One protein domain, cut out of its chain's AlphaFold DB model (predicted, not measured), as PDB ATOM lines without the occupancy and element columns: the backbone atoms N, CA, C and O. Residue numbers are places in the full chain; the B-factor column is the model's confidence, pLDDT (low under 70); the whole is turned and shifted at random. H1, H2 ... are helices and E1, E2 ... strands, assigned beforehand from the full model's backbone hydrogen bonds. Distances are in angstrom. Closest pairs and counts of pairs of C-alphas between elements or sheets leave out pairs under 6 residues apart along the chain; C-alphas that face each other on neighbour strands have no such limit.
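This is residues 3 to 80 of the 81 residues of an uncharacterized protein of Parabacteroides merdae (UniProt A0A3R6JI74). A small sheet of three strands, with the long hairpin E2 and E3 and the shorter E1 beside E2, makes one end of a loose model; a helical arm with H1 at its far end runs out from E3, and the chain folds back through H2 to H3, which runs past the sheet without packing on it. The printed part has 78 residues, in the order E1 E2 E3 H1 H2 H3; the sheet order is E1 - E2 - E3, all antiparallel, and the class is mixed, helices and strands. The whole is loose, with a radius of gyration of the C-alphas of 14.6 A and spans of 43 by 30 by 17 A.

Find C-alpha 9 at (30.897, 40.386, -28.685), where E1, residues 9 to 12, begins. E2, residues 21 to 28, covers 22.6 A, and E3, residues 31 to 38, 22.2 A. Look next for H1, residues 45 to 53, 12.3 A long, and H2, residues 61 to 64. H3, residues 69 to 79, covers 15.5 A and ends at C-alpha 79, (29.817, 53.204, -36.692).

The strands form a meander, each the antiparallel neighbour of the one before. In the hairpin E1 and E2, at 145 degrees, look at N 11 and O 25, 3.0 A apart. In the hairpin E2 and E3, at 162 degrees, N 24 and O 35 are 2.9 A apart. Residues 3 to 4 pair antiparallel with residues 9 to 10 of E1. H1, H2 and H3 are not on the sheet. H1 and H2 only just touch, with 3 pairs of C-alphas within 8 A, the closest those of Phe 49 and Leu 63, 7.3 A. H3 is apart from H1 and H2. In H1 and H3 every O i to N i+4 pair is within hydrogen-bond range; H2 is too short for one.

The C-alphas farthest apart, of Thr 30 and Gly 55, are 44.2 A apart. The printed part has no cut, and no link is long. Confidence is under 70 at residues 41 to 47, 49, 58 to 67 and 69 to 70.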
ATOM      1  N   LEU A   3      25.526  38.344 -27.191       86.00
ATOM      2  CA  LEU A   3      25.170  39.077 -28.401       86.00
ATOM      3  C   LEU A   3      26.429  39.272 -29.238       86.00
ATOM      4  O   LEU A   3      27.334  40.012 -28.858       86.00
ATOM      5  N   THR A   4      26.462  38.622 -30.392       87.06
ATOM      6  CA  THR A   4      27.556  38.747 -31.352       87.06
ATOM      7  C   THR A   4      27.144  39.702 -32.464       87.06
ATOM      8  O   THR A   4      26.067  39.570 -33.041       87.06
ATOM      9  N   THR A   5      28.010  40.666 -32.751       83.56
ATOM     10  CA  THR A   5      27.946  41.540 -33.930       83.56
ATOM     11  C   THR A   5      29.106  41.185 -34.866       83.56
ATOM     12  O   THR A   5      29.887  40.287 -34.552       83.56
ATOM     13  N   GLU A   6      29.263  41.871 -36.000       84.75
ATOM     14  CA  GLU A   6      30.412  41.617 -36.887       84.75
ATOM     15  C   GLU A   6      31.739  42.058 -36.253       84.75
ATOM     16  O   GLU A   6      32.795  41.534 -36.603       84.75
ATOM     17  N   LYS A   7      31.689  43.015 -35.316       84.62
ATOM     18  CA  LYS A   7      32.876  43.687 -34.762       84.62
ATOM     19  C   LYS A   7      33.111  43.413 -33.282       84.62
ATOM     20  O   LYS A   7      34.252  43.364 -32.839       84.62
ATOM     21  N   LEU A   8      32.038  43.248 -32.516       89.81
ATOM     22  CA  LEU A   8      32.059  43.138 -31.058       89.81
ATOM     23  C   LEU A   8      31.224  41.960 -30.563       89.81
ATOM     24  O   LEU A   8      30.181  41.627 -31.135       89.81
ATOM     25  N   VAL A   9      31.651  41.391 -29.438       91.75
ATOM     26  CA  VAL A   9      30.897  40.386 -28.685       91.75
ATOM     27  C   VAL A   9      30.535  40.975 -27.335       91.75
ATOM     28  O   VAL A   9      31.418  41.356 -26.569       91.75
ATOM     29  N   PHE A  10      29.241  41.036 -27.043       93.56
ATOM     30  CA  PHE A  10      28.736  41.438 -25.740       93.56
ATOM     31  C   PHE A  10      28.317  40.212 -24.938       93.56
ATOM     32  O   PHE A  10      27.631  39.318 -25.447       93.56
ATOM     33  N   VAL A  11      28.686  40.203 -23.663       93.69
ATOM     34  CA  VAL A  11      28.360  39.137 -22.715       93.69
ATOM     35  C   VAL A  11      27.577  39.707 -21.544       93.69
ATOM     36  O   VAL A  11      27.777  40.856 -21.162       93.69
ATOM     37  N   THR A  12      26.659  38.924 -20.986       93.94
ATOM     38  CA  THR A  12      25.956  39.328 -19.764       93.94
ATOM     39  C   THR A  12      26.940  39.458 -18.614       93.94
ATOM     40  O   THR A  12      27.638  38.497 -18.298       93.94
ATOM     41  N   ASP A  13      26.938  40.622 -17.976       93.75
ATOM     42  CA  ASP A  13      27.616  40.854 -16.709       93.75
ATOM     43  C   ASP A  13      26.763  40.256 -15.575       93.75
ATOM     44  O   ASP A  13      25.654  40.748 -15.347       93.75
ATOM     45  N   PRO A  14      27.203  39.177 -14.905       89.81
ATOM     46  CA  PRO A  14      26.410  38.519 -13.872       89.81
ATOM     47  C   PRO A  14      26.309  39.333 -12.576       89.81
ATOM     48  O   PRO A  14      25.339  39.146 -11.846       89.81
ATOM     49  N   ASP A  15      27.264  40.222 -12.300       92.69
ATOM     50  CA  ASP A  15      27.287  41.025 -11.073       92.69
ATOM     51  C   ASP A  15      26.355  42.235 -11.195       92.69
ATOM     52  O   ASP A  15      25.759  42.689 -10.217       92.69
ATOM     53  N   GLU A  16      26.178  42.728 -12.422       88.00
ATOM     54  CA  GLU A  16      25.301  43.856 -12.725       88.00
ATOM     55  C   GLU A  16      23.961  43.464 -13.365       88.00
ATOM     56  O   GLU A  16      23.181  44.344 -13.741       88.00
ATOM     57  N   SER A  17      23.664  42.171 -13.501       88.56
ATOM     58  CA  SER A  17      22.398  41.691 -14.069       88.56
ATOM     59  C   SER A  17      21.530  40.975 -13.043       88.56
ATOM     60  O   SER A  17      22.001  40.240 -12.182       88.56
ATOM     61  N   ASP A  18      20.219  41.122 -13.200       89.06
ATOM     62  CA  ASP A  18      19.211  40.374 -12.465       89.06
ATOM     63  C   ASP A  18      18.104  39.849 -13.397       89.06
ATOM     64  O   ASP A  18      18.151  39.960 -14.625       89.06
ATOM     65  N   LYS A  19      17.075  39.236 -12.802       82.19
ATOM     66  CA  LYS A  19      15.945  38.642 -13.537       82.19
ATOM     67  C   LYS A  19      15.148  39.641 -14.393       82.19
ATOM     68  O   LYS A  19      14.419  39.229 -15.293       82.19
ATOM     69  N   ASN A  20      15.234  40.931 -14.093       82.25
ATOM     70  CA  ASN A  20      14.481  41.999 -14.729       82.25
ATOM     71  C   ASN A  20      15.368  42.913 -15.584       82.25
ATOM     72  O   ASN A  20      14.932  43.351 -16.647       82.25
ATOM     73  N   ILE A  21      16.584  43.215 -15.140       86.94
ATOM     74  CA  ILE A  21      17.533  44.081 -15.842       86.94
ATOM     75  C   ILE A  21      18.751  43.248 -16.219       86.94
ATOM     76  O   ILE A  21      19.450  42.748 -15.351       86.94
ATOM     77  N   GLU A  22      19.025  43.127 -17.513       90.38
ATOM     78  CA  GLU A  22      20.224  42.448 -18.007       90.38
ATOM     79  C   GLU A  22      21.158  43.456 -18.666       90.38
ATOM     80  O   GLU A  22      20.755  44.190 -19.570       90.38
ATOM     81  N   ASN A  23      22.406  43.492 -18.210       92.12
ATOM     82  CA  ASN A  23      23.453  44.334 -18.759       92.12
ATOM     83  C   ASN A  23      24.411  43.467 -19.575       92.12
ATOM     84  O   ASN A  23      25.107  42.606 -19.045       92.12
ATOM     85  N   LEU A  24      24.430  43.699 -20.884       93.00
ATOM     86  CA  LEU A  24      25.404  43.124 -21.801       93.00
ATOM     87  C   LEU A  24      26.580  44.092 -21.922       93.00
ATOM     88  O   LEU A  24      26.372  45.260 -22.254       93.00
ATOM     89  N   VAL A  25      27.800  43.626 -21.680       93.56
ATOM     90  CA  VAL A  25      29.012  44.452 -21.684       93.56
ATOM     91  C   VAL A  25      30.044  43.928 -22.675       93.56
ATOM     92  O   VAL A  25      30.083  42.737 -22.986       93.56
ATOM     93  N   THR A  26      30.865  44.834 -23.192       93.44
ATOM     94  CA  THR A  26      32.045  44.510 -23.997       93.44
ATOM     95  C   THR A  26      33.105  45.585 -23.805       93.44
ATOM     96  O   THR A  26      32.779  46.756 -23.585       93.44
ATOM     97  N   GLU A  27      34.369  45.200 -23.910       91.31
ATOM     98  CA  GLU A  27      35.499  46.122 -23.883       91.31
ATOM     99  C   GLU A  27      36.078  46.255 -25.289       91.31
ATOM    100  O   GLU A  27      36.373  45.262 -25.955       91.31
ATOM    101  N   PHE A  28      36.243  47.493 -25.750       89.00
ATOM    102  CA  PHE A  28      36.834  47.772 -27.050       89.00
ATOM    103  C   PHE A  28      37.582  49.101 -27.057       89.00
ATOM    104  O   PHE A  28      37.050  50.134 -26.648       89.00
ATOM    105  N   ASN A  29      38.820  49.073 -27.561       81.94
ATOM    106  CA  ASN A  29      39.696  50.237 -27.708       81.94
ATOM    107  C   ASN A  29      39.730  51.125 -26.446       81.94
ATOM    108  O   ASN A  29      39.471  52.325 -26.508       81.94
ATOM    109  N   THR A  30      39.995  50.507 -25.287       84.69
ATOM    110  CA  THR A  30      40.030  51.110 -23.932       84.69
ATOM    111  C   THR A  30      38.698  51.608 -23.357       84.69
ATOM    112  O   THR A  30      38.667  52.063 -22.218       84.69
ATOM    113  N   ASN A  31      37.592  51.474 -24.093       87.81
ATOM    114  CA  ASN A  31      36.258  51.835 -23.620       87.81
ATOM    115  C   ASN A  31      35.449  50.597 -23.216       87.81
ATOM    116  O   ASN A  31      35.535  49.547 -23.855       87.81
ATOM    117  N   LEU A  32      34.604  50.760 -22.197       88.12
ATOM    118  CA  LEU A  32      33.572  49.798 -21.818       88.12
ATOM    119  C   LEU A  32      32.237  50.227 -22.438       88.12
ATOM    120  O   LEU A  32      31.730  51.312 -22.150       88.12
ATOM    121  N   TYR A  33      31.649  49.366 -23.264       88.00
ATOM    122  CA  TYR A  33      30.325  49.579 -23.845       88.00
ATOM    123  C   TYR A  33      29.297  48.694 -23.146       88.00
ATOM    124  O   TYR A  33      29.574  47.541 -22.816       88.00
ATOM    125  N   ARG A  34      28.084  49.224 -22.956       88.50
ATOM    126  CA  ARG A  34      26.985  48.524 -22.282       88.50
ATOM    127  C   ARG A  34      25.681  48.632 -23.066       88.50
ATOM    128  O   ARG A  34      25.264  49.728 -23.434       88.50
ATOM    129  N   ILE A  35      24.998  47.502 -23.234       87.31
ATOM    130  CA  ILE A  35      23.612  47.418 -23.696       87.31
ATOM    131  C   ILE A  35      22.754  46.973 -22.508       87.31
ATOM    132  O   ILE A  35      22.912  45.867 -21.997       87.31
ATOM    133  N   LYS A  36      21.833  47.838 -22.075       86.94
ATOM    134  CA  LYS A  36      20.885  47.538 -20.997       86.94
ATOM    135  C   LYS A  36      19.570  47.017 -21.577       86.94
ATOM    136  O   LYS A  36      18.885  47.732 -22.307       86.94
ATOM    137  N   ILE A  37      19.182  45.808 -21.186       83.94
ATOM    138  CA  ILE A  37      17.880  45.206 -21.477       83.94
ATOM    139  C   ILE A  37      17.019  45.315 -20.218       83.94
ATOM    140  O   ILE A  37      17.193  44.566 -19.258       83.94
ATOM    141  N   ASP A  38      16.079  46.258 -20.223       81.81
ATOM    142  CA  ASP A  38      15.167  46.499 -19.103       81.81
ATOM    143  C   ASP A  38      13.799  45.846 -19.355       81.81
ATOM    144  O   ASP A  38      13.046  46.277 -20.233       81.81
ATOM    145  N   ARG A  39      13.480  44.800 -18.585       76.25
ATOM    146  CA  ARG A  39      12.211  44.053 -18.649       76.25
ATOM    147  C   ARG A  39      11.184  44.541 -17.625       76.25
ATOM    148  O   ARG A  39      10.083  43.998 -17.572       76.25
ATOM    149  N   THR A  40      11.518  45.539 -16.803       71.44
ATOM    150  CA  THR A  40      10.598  46.081 -15.785       71.44
ATOM    151  C   THR A  40       9.522  46.986 -16.378       71.44
ATOM    152  O   THR A  40       8.513  47.265 -15.729       71.44
ATOM    153  N   LEU A  41       9.712  47.435 -17.617       66.38
ATOM    154  CA  LEU A  41       8.783  48.333 -18.278       66.38
ATOM    155  C   LEU A  41       7.519  47.573 -18.677       66.38
ATOM    156  O   LEU A  41       7.505  46.776 -19.614       66.38
ATOM    157  N   LYS A  42       6.453  47.831 -17.917       65.31
ATOM    158  CA  LYS A  42       5.075  47.476 -18.246       65.31
ATOM    159  C   LYS A  42       4.324  48.755 -18.630       65.31
ATOM    160  O   LYS A  42       4.283  49.672 -17.805       65.31
ATOM    161  N   PRO A  43       3.720  48.838 -19.828       63.91
ATOM    162  CA  PRO A  43       3.662  47.811 -20.876       63.91
ATOM    163  C   PRO A  43       5.030  47.535 -21.536       63.91
ATOM    164  O   PRO A  43       5.843  48.460 -21.627       63.91
ATOM    165  N   PRO A  44       5.286  46.299 -22.016       62.88
ATOM    166  CA  PRO A  44       6.423  45.989 -22.873       62.88
ATOM    167  C   PRO A  44       6.563  47.001 -24.014       62.88
ATOM    168  O   PRO A  44       5.572  47.452 -24.587       62.88
ATOM    169  N   TYR A  45       7.793  47.302 -24.428       65.56
ATOM    170  CA  TYR A  45       8.054  48.258 -25.514       65.56
ATOM    171  C   TYR A  45       7.292  47.966 -26.811       65.56
ATOM    172  O   TYR A  45       6.869  48.887 -27.506       65.56
ATOM    173  N   TYR A  46       7.094  46.686 -27.128       62.00
ATOM    174  CA  TYR A  46       6.316  46.274 -28.291       62.00
ATOM    175  C   TYR A  46       4.843  46.702 -28.183       62.00
ATOM    176  O   TYR A  46       4.270  47.174 -29.161       62.00
ATOM    177  N   GLU A  47       4.255  46.617 -26.989       65.62
ATOM    178  CA  GLU A  47       2.899  47.107 -26.724       65.62
ATOM    179  C   GLU A  47       2.847  48.635 -26.778       65.62
ATOM    180  O   GLU A  47       1.961  49.187 -27.422       65.62
ATOM    181  N   LEU A  48       3.846  49.327 -26.218       70.62
ATOM    182  CA  LEU A  48       3.952  50.790 -26.302       70.62
ATOM    183  C   LEU A  48       4.019  51.295 -27.753       70.62
ATOM    184  O   LEU A  48       3.436  52.329 -28.082       70.62
ATOM    185  N   PHE A  49       4.731  50.574 -28.623       68.12
ATOM    186  CA  PHE A  49       4.820  50.885 -30.049       68.12
ATOM    187  C   PHE A  49       3.476  50.686 -30.765       68.12
ATOM    188  O   PHE A  49       3.085  51.531 -31.572       68.12
ATOM    189  N   HIS A  50       2.753  49.605 -30.457       72.81
ATOM    190  CA  HIS A  50       1.409  49.373 -30.998       72.81
ATOM    191  C   HIS A  50       0.401  50.412 -30.510       72.81
ATOM    192  O   HIS A  50      -0.325  50.970 -31.325       72.81
ATOM    193  N   GLU A  51       0.415  50.755 -29.219       74.94
ATOM    194  CA  GLU A  51      -0.417  51.828 -28.660       74.94
ATOM    195  C   GLU A  51      -0.179  53.163 -29.376       74.94
ATOM    196  O   GLU A  51      -1.132  53.880 -29.680       74.94
ATOM    197  N   TRP A  52       1.081  53.499 -29.678       77.50
ATOM    198  CA  TRP A  52       1.396  54.683 -30.474       77.50
ATOM    199  C   TRP A  52       0.841  54.583 -31.901       77.50
ATOM    200  O   TRP A  52       0.199  55.523 -32.371       77.50
ATOM    201  N   LYS A  53       1.057  53.455 -32.589       76.25
ATOM    202  CA  LYS A  53       0.589  53.250 -33.969       76.25
ATOM    203  C   LYS A  53      -0.935  53.355 -34.082       76.25
ATOM    204  O   LYS A  53      -1.448  53.837 -35.086       76.25
ATOM    205  N   GLU A  54      -1.647  52.930 -33.045       88.38
ATOM    206  CA  GLU A  54      -3.105  53.010 -32.939       88.38
ATOM    207  C   GLU A  54      -3.609  54.376 -32.433       88.38
ATOM    208  O   GLU A  54      -4.804  54.550 -32.212       88.38
ATOM    209  N   GLY A  55      -2.719  55.353 -32.219       82.56
ATOM    210  CA  GLY A  55      -3.079  56.689 -31.737       82.56
ATOM    211  C   GLY A  55      -3.514  56.733 -30.268       82.56
ATOM    212  O   GLY A  55      -3.950  57.776 -29.789       82.56
ATOM    213  N   ARG A  56      -3.368  55.627 -29.528       81.06
ATOM    214  CA  ARG A  56      -3.714  55.515 -28.100       81.06
ATOM    215  C   ARG A  56      -2.670  56.153 -27.180       81.06
ATOM    216  O   ARG A  56      -2.901  56.268 -25.979       81.06
ATOM    217  N   ARG A  57      -1.522  56.577 -27.723       74.75
ATOM    218  CA  ARG A  57      -0.410  57.167 -26.969       74.75
ATOM    219  C   ARG A  57       0.308  58.264 -27.758       74.75
ATOM    220  O   ARG A  57       0.581  58.112 -28.946       74.75
ATOM    221  N   VAL A  58       0.693  59.337 -27.061       69.25
ATOM    222  CA  VAL A  58       1.563  60.396 -27.598       69.25
ATOM    223  C   VAL A  58       3.018  59.925 -27.604       69.25
ATOM    224  O   VAL A  58       3.530  59.380 -26.624       69.25
ATOM    225  N   LEU A  59       3.684  60.126 -28.736       55.12
ATOM    226  CA  LEU A  59       5.056  59.700 -28.971       55.12
ATOM    227  C   LEU A  59       6.035  60.564 -28.169       55.12
ATOM    228  O   LEU A  59       6.221  61.742 -28.463       55.12
ATOM    229  N   HIS A  60       6.684  59.976 -27.168       56.97
ATOM    230  CA  HIS A  60       7.770  60.621 -26.426       56.97
ATOM    231  C   HIS A  60       9.120  60.016 -26.826       56.97
ATOM    232  O   HIS A  60       9.201  58.820 -27.095       56.97
ATOM    233  N   ASN A  61      10.204  60.801 -26.784       49.00
ATOM    234  CA  ASN A  61      11.562  60.357 -27.154       49.00
ATOM    235  C   ASN A  61      12.013  59.059 -26.451       49.00
ATOM    236  O   ASN A  61      12.784  58.286 -27.012       49.00
ATOM    237  N   ARG A  62      11.488  58.767 -25.251       48.62
ATOM    238  CA  ARG A  62      11.762  57.520 -24.511       48.62
ATOM    239  C   ARG A  62      11.263  56.248 -25.214       48.62
ATOM    240  O   ARG A  62      11.827  55.188 -24.988       48.62
ATOM    241  N   LEU A  63      10.248  56.356 -26.070       43.03
ATOM    242  CA  LEU A  63       9.682  55.252 -26.857       43.03
ATOM    243  C   LEU A  63      10.551  54.913 -28.085       43.03
ATOM    244  O   LEU A  63      10.512  53.795 -28.582       43.03
ATOM    245  N   PHE A  64      11.373  55.860 -28.552       45.34
ATOM    246  CA  PHE A  64      12.406  55.619 -29.569       45.34
ATOM    247  C   PHE A  64      13.769  55.263 -28.980       45.34
ATOM    248  O   PHE A  64      14.571  54.634 -29.666       45.34
ATOM    249  N   ALA A  65      14.023  55.614 -27.716       51.16
ATOM    250  CA  ALA A  65      15.201  55.142 -26.992       51.16
ATOM    251  C   ALA A  65      15.224  53.604 -26.852       51.16
ATOM    252  O   ALA A  65      16.280  53.022 -26.621       51.16
ATOM    253  N   SER A  66      14.083  52.930 -27.049       54.72
ATOM    254  CA  SER A  66      13.996  51.478 -27.192       54.72
ATOM    255  C   SER A  66      14.201  51.047 -28.646       54.72
ATOM    256  O   SER A  66      13.252  50.864 -29.414       54.72
ATOM    257  N   GLY A  67      15.463  50.894 -29.039       57.72
ATOM    258  CA  GLY A  67      15.833  50.269 -30.304       57.72
ATOM    259  C   GLY A  67      15.623  48.757 -30.242       57.72
ATOM    260  O   GLY A  67      16.022  48.109 -29.279       57.72
ATOM    261  N   LYS A  68      15.017  48.176 -31.285       70.56
ATOM    262  CA  LYS A  68      15.130  46.731 -31.534       70.56
ATOM    263  C   LYS A  68      16.610  46.343 -31.490       70.56
ATOM    264  O   LYS A  68      17.430  47.098 -32.010       70.56
ATOM    265  N   LEU A  69      16.932  45.180 -30.922       69.44
ATOM    266  CA  LEU A  69      18.314  44.704 -30.790       69.44
ATOM    267  C   LEU A  69      19.060  44.756 -32.137       69.44
ATOM    268  O   LEU A  69      20.190  45.215 -32.193       69.44
ATOM    269  N   GLU A  70      18.370  44.410 -33.225       69.69
ATOM    270  CA  GLU A  70      18.848  44.502 -34.614       69.69
ATOM    271  C   GLU A  70      19.379  45.898 -34.975       69.69
ATOM    272  O   GLU A  70      20.471  46.022 -35.505       69.69
ATOM    273  N   LYS A  71      18.668  46.973 -34.607       73.88
ATOM    274  CA  LYS A  71      19.111  48.350 -34.884       73.88
ATOM    275  C   LYS A  71      20.365  48.724 -34.103       73.88
ATOM    276  O   LYS A  71      21.161  49.528 -34.573       73.88
ATOM    277  N   VAL A  72      20.506  48.182 -32.893       73.19
ATOM    278  CA  VAL A  72      21.702  48.383 -32.067       73.19
ATOM    279  C   VAL A  72      22.887  47.654 -32.699       73.19
ATOM    280  O   VAL A  72      23.958  48.240 -32.814       73.19
ATOM    281  N   VAL A  73      22.674  46.424 -33.177       74.50
ATOM    282  CA  VAL A  73      23.676  45.644 -33.920       74.50
ATOM    283  C   VAL A  73      24.099  46.373 -35.199       74.50
ATOM    284  O   VAL A  73      25.291  46.597 -35.395       74.50
ATOM    285  N   ASP A  74      23.146  46.820 -36.018       76.75
ATOM    286  CA  ASP A  74      23.423  47.556 -37.256       76.75
ATOM    287  C   ASP A  74      24.196  48.851 -36.981       76.75
ATOM    288  O   ASP A  74      25.173  49.160 -37.662       76.75
ATOM    289  N   PHE A  75      23.800  49.604 -35.949       77.06
ATOM    290  CA  PHE A  75      24.501  50.822 -35.554       77.06
ATOM    291  C   PHE A  75      25.957  50.540 -35.164       77.06
ATOM    292  O   PHE A  75      26.852  51.252 -35.622       77.06
ATOM    293  N   ILE A  76      26.198  49.505 -34.354       79.25
ATOM    294  CA  ILE A  76      27.546  49.092 -33.940       79.25
ATOM    295  C   ILE A  76      28.381  48.710 -35.162       79.25
ATOM    296  O   ILE A  76      29.489  49.222 -35.327       79.25
ATOM    297  N   ASN A  77      27.831  47.883 -36.053       77.56
ATOM    298  CA  ASN A  77      28.522  47.444 -37.263       77.56
ATOM    299  C   ASN A  77      28.884  48.627 -38.175       77.56
ATOM    300  O   ASN A  77      29.988  48.670 -38.717       77.56
ATOM    301  N   LEU A  78      27.995  49.612 -38.321       77.69
ATOM    302  CA  LEU A  78      28.218  50.765 -39.196       77.69
ATOM    303  C   LEU A  78      29.180  51.810 -38.614       77.69
ATOM    304  O   LEU A  78      29.903  52.441 -39.380       77.69
ATOM    305  N   ASN A  79      29.189  52.017 -37.293       75.06
ATOM    306  CA  ASN A  79      29.817  53.204 -36.692       75.06
ATOM    307  C   ASN A  79      31.058  52.921 -35.840       75.06
ATOM    308  O   ASN A  79      31.850  53.835 -35.624       75.06
ATOM    309  N   ILE A  80      31.249  51.694 -35.349       75.31
ATOM    310  CA  ILE A  80      32.463  51.337 -34.602       75.31
ATOM    311  C   ILE A  80      33.513  50.863 -35.610       75.31
ATOM    312  O   ILE A  80      33.238  49.942 -36.373       75.31
TER     313      ILE A  80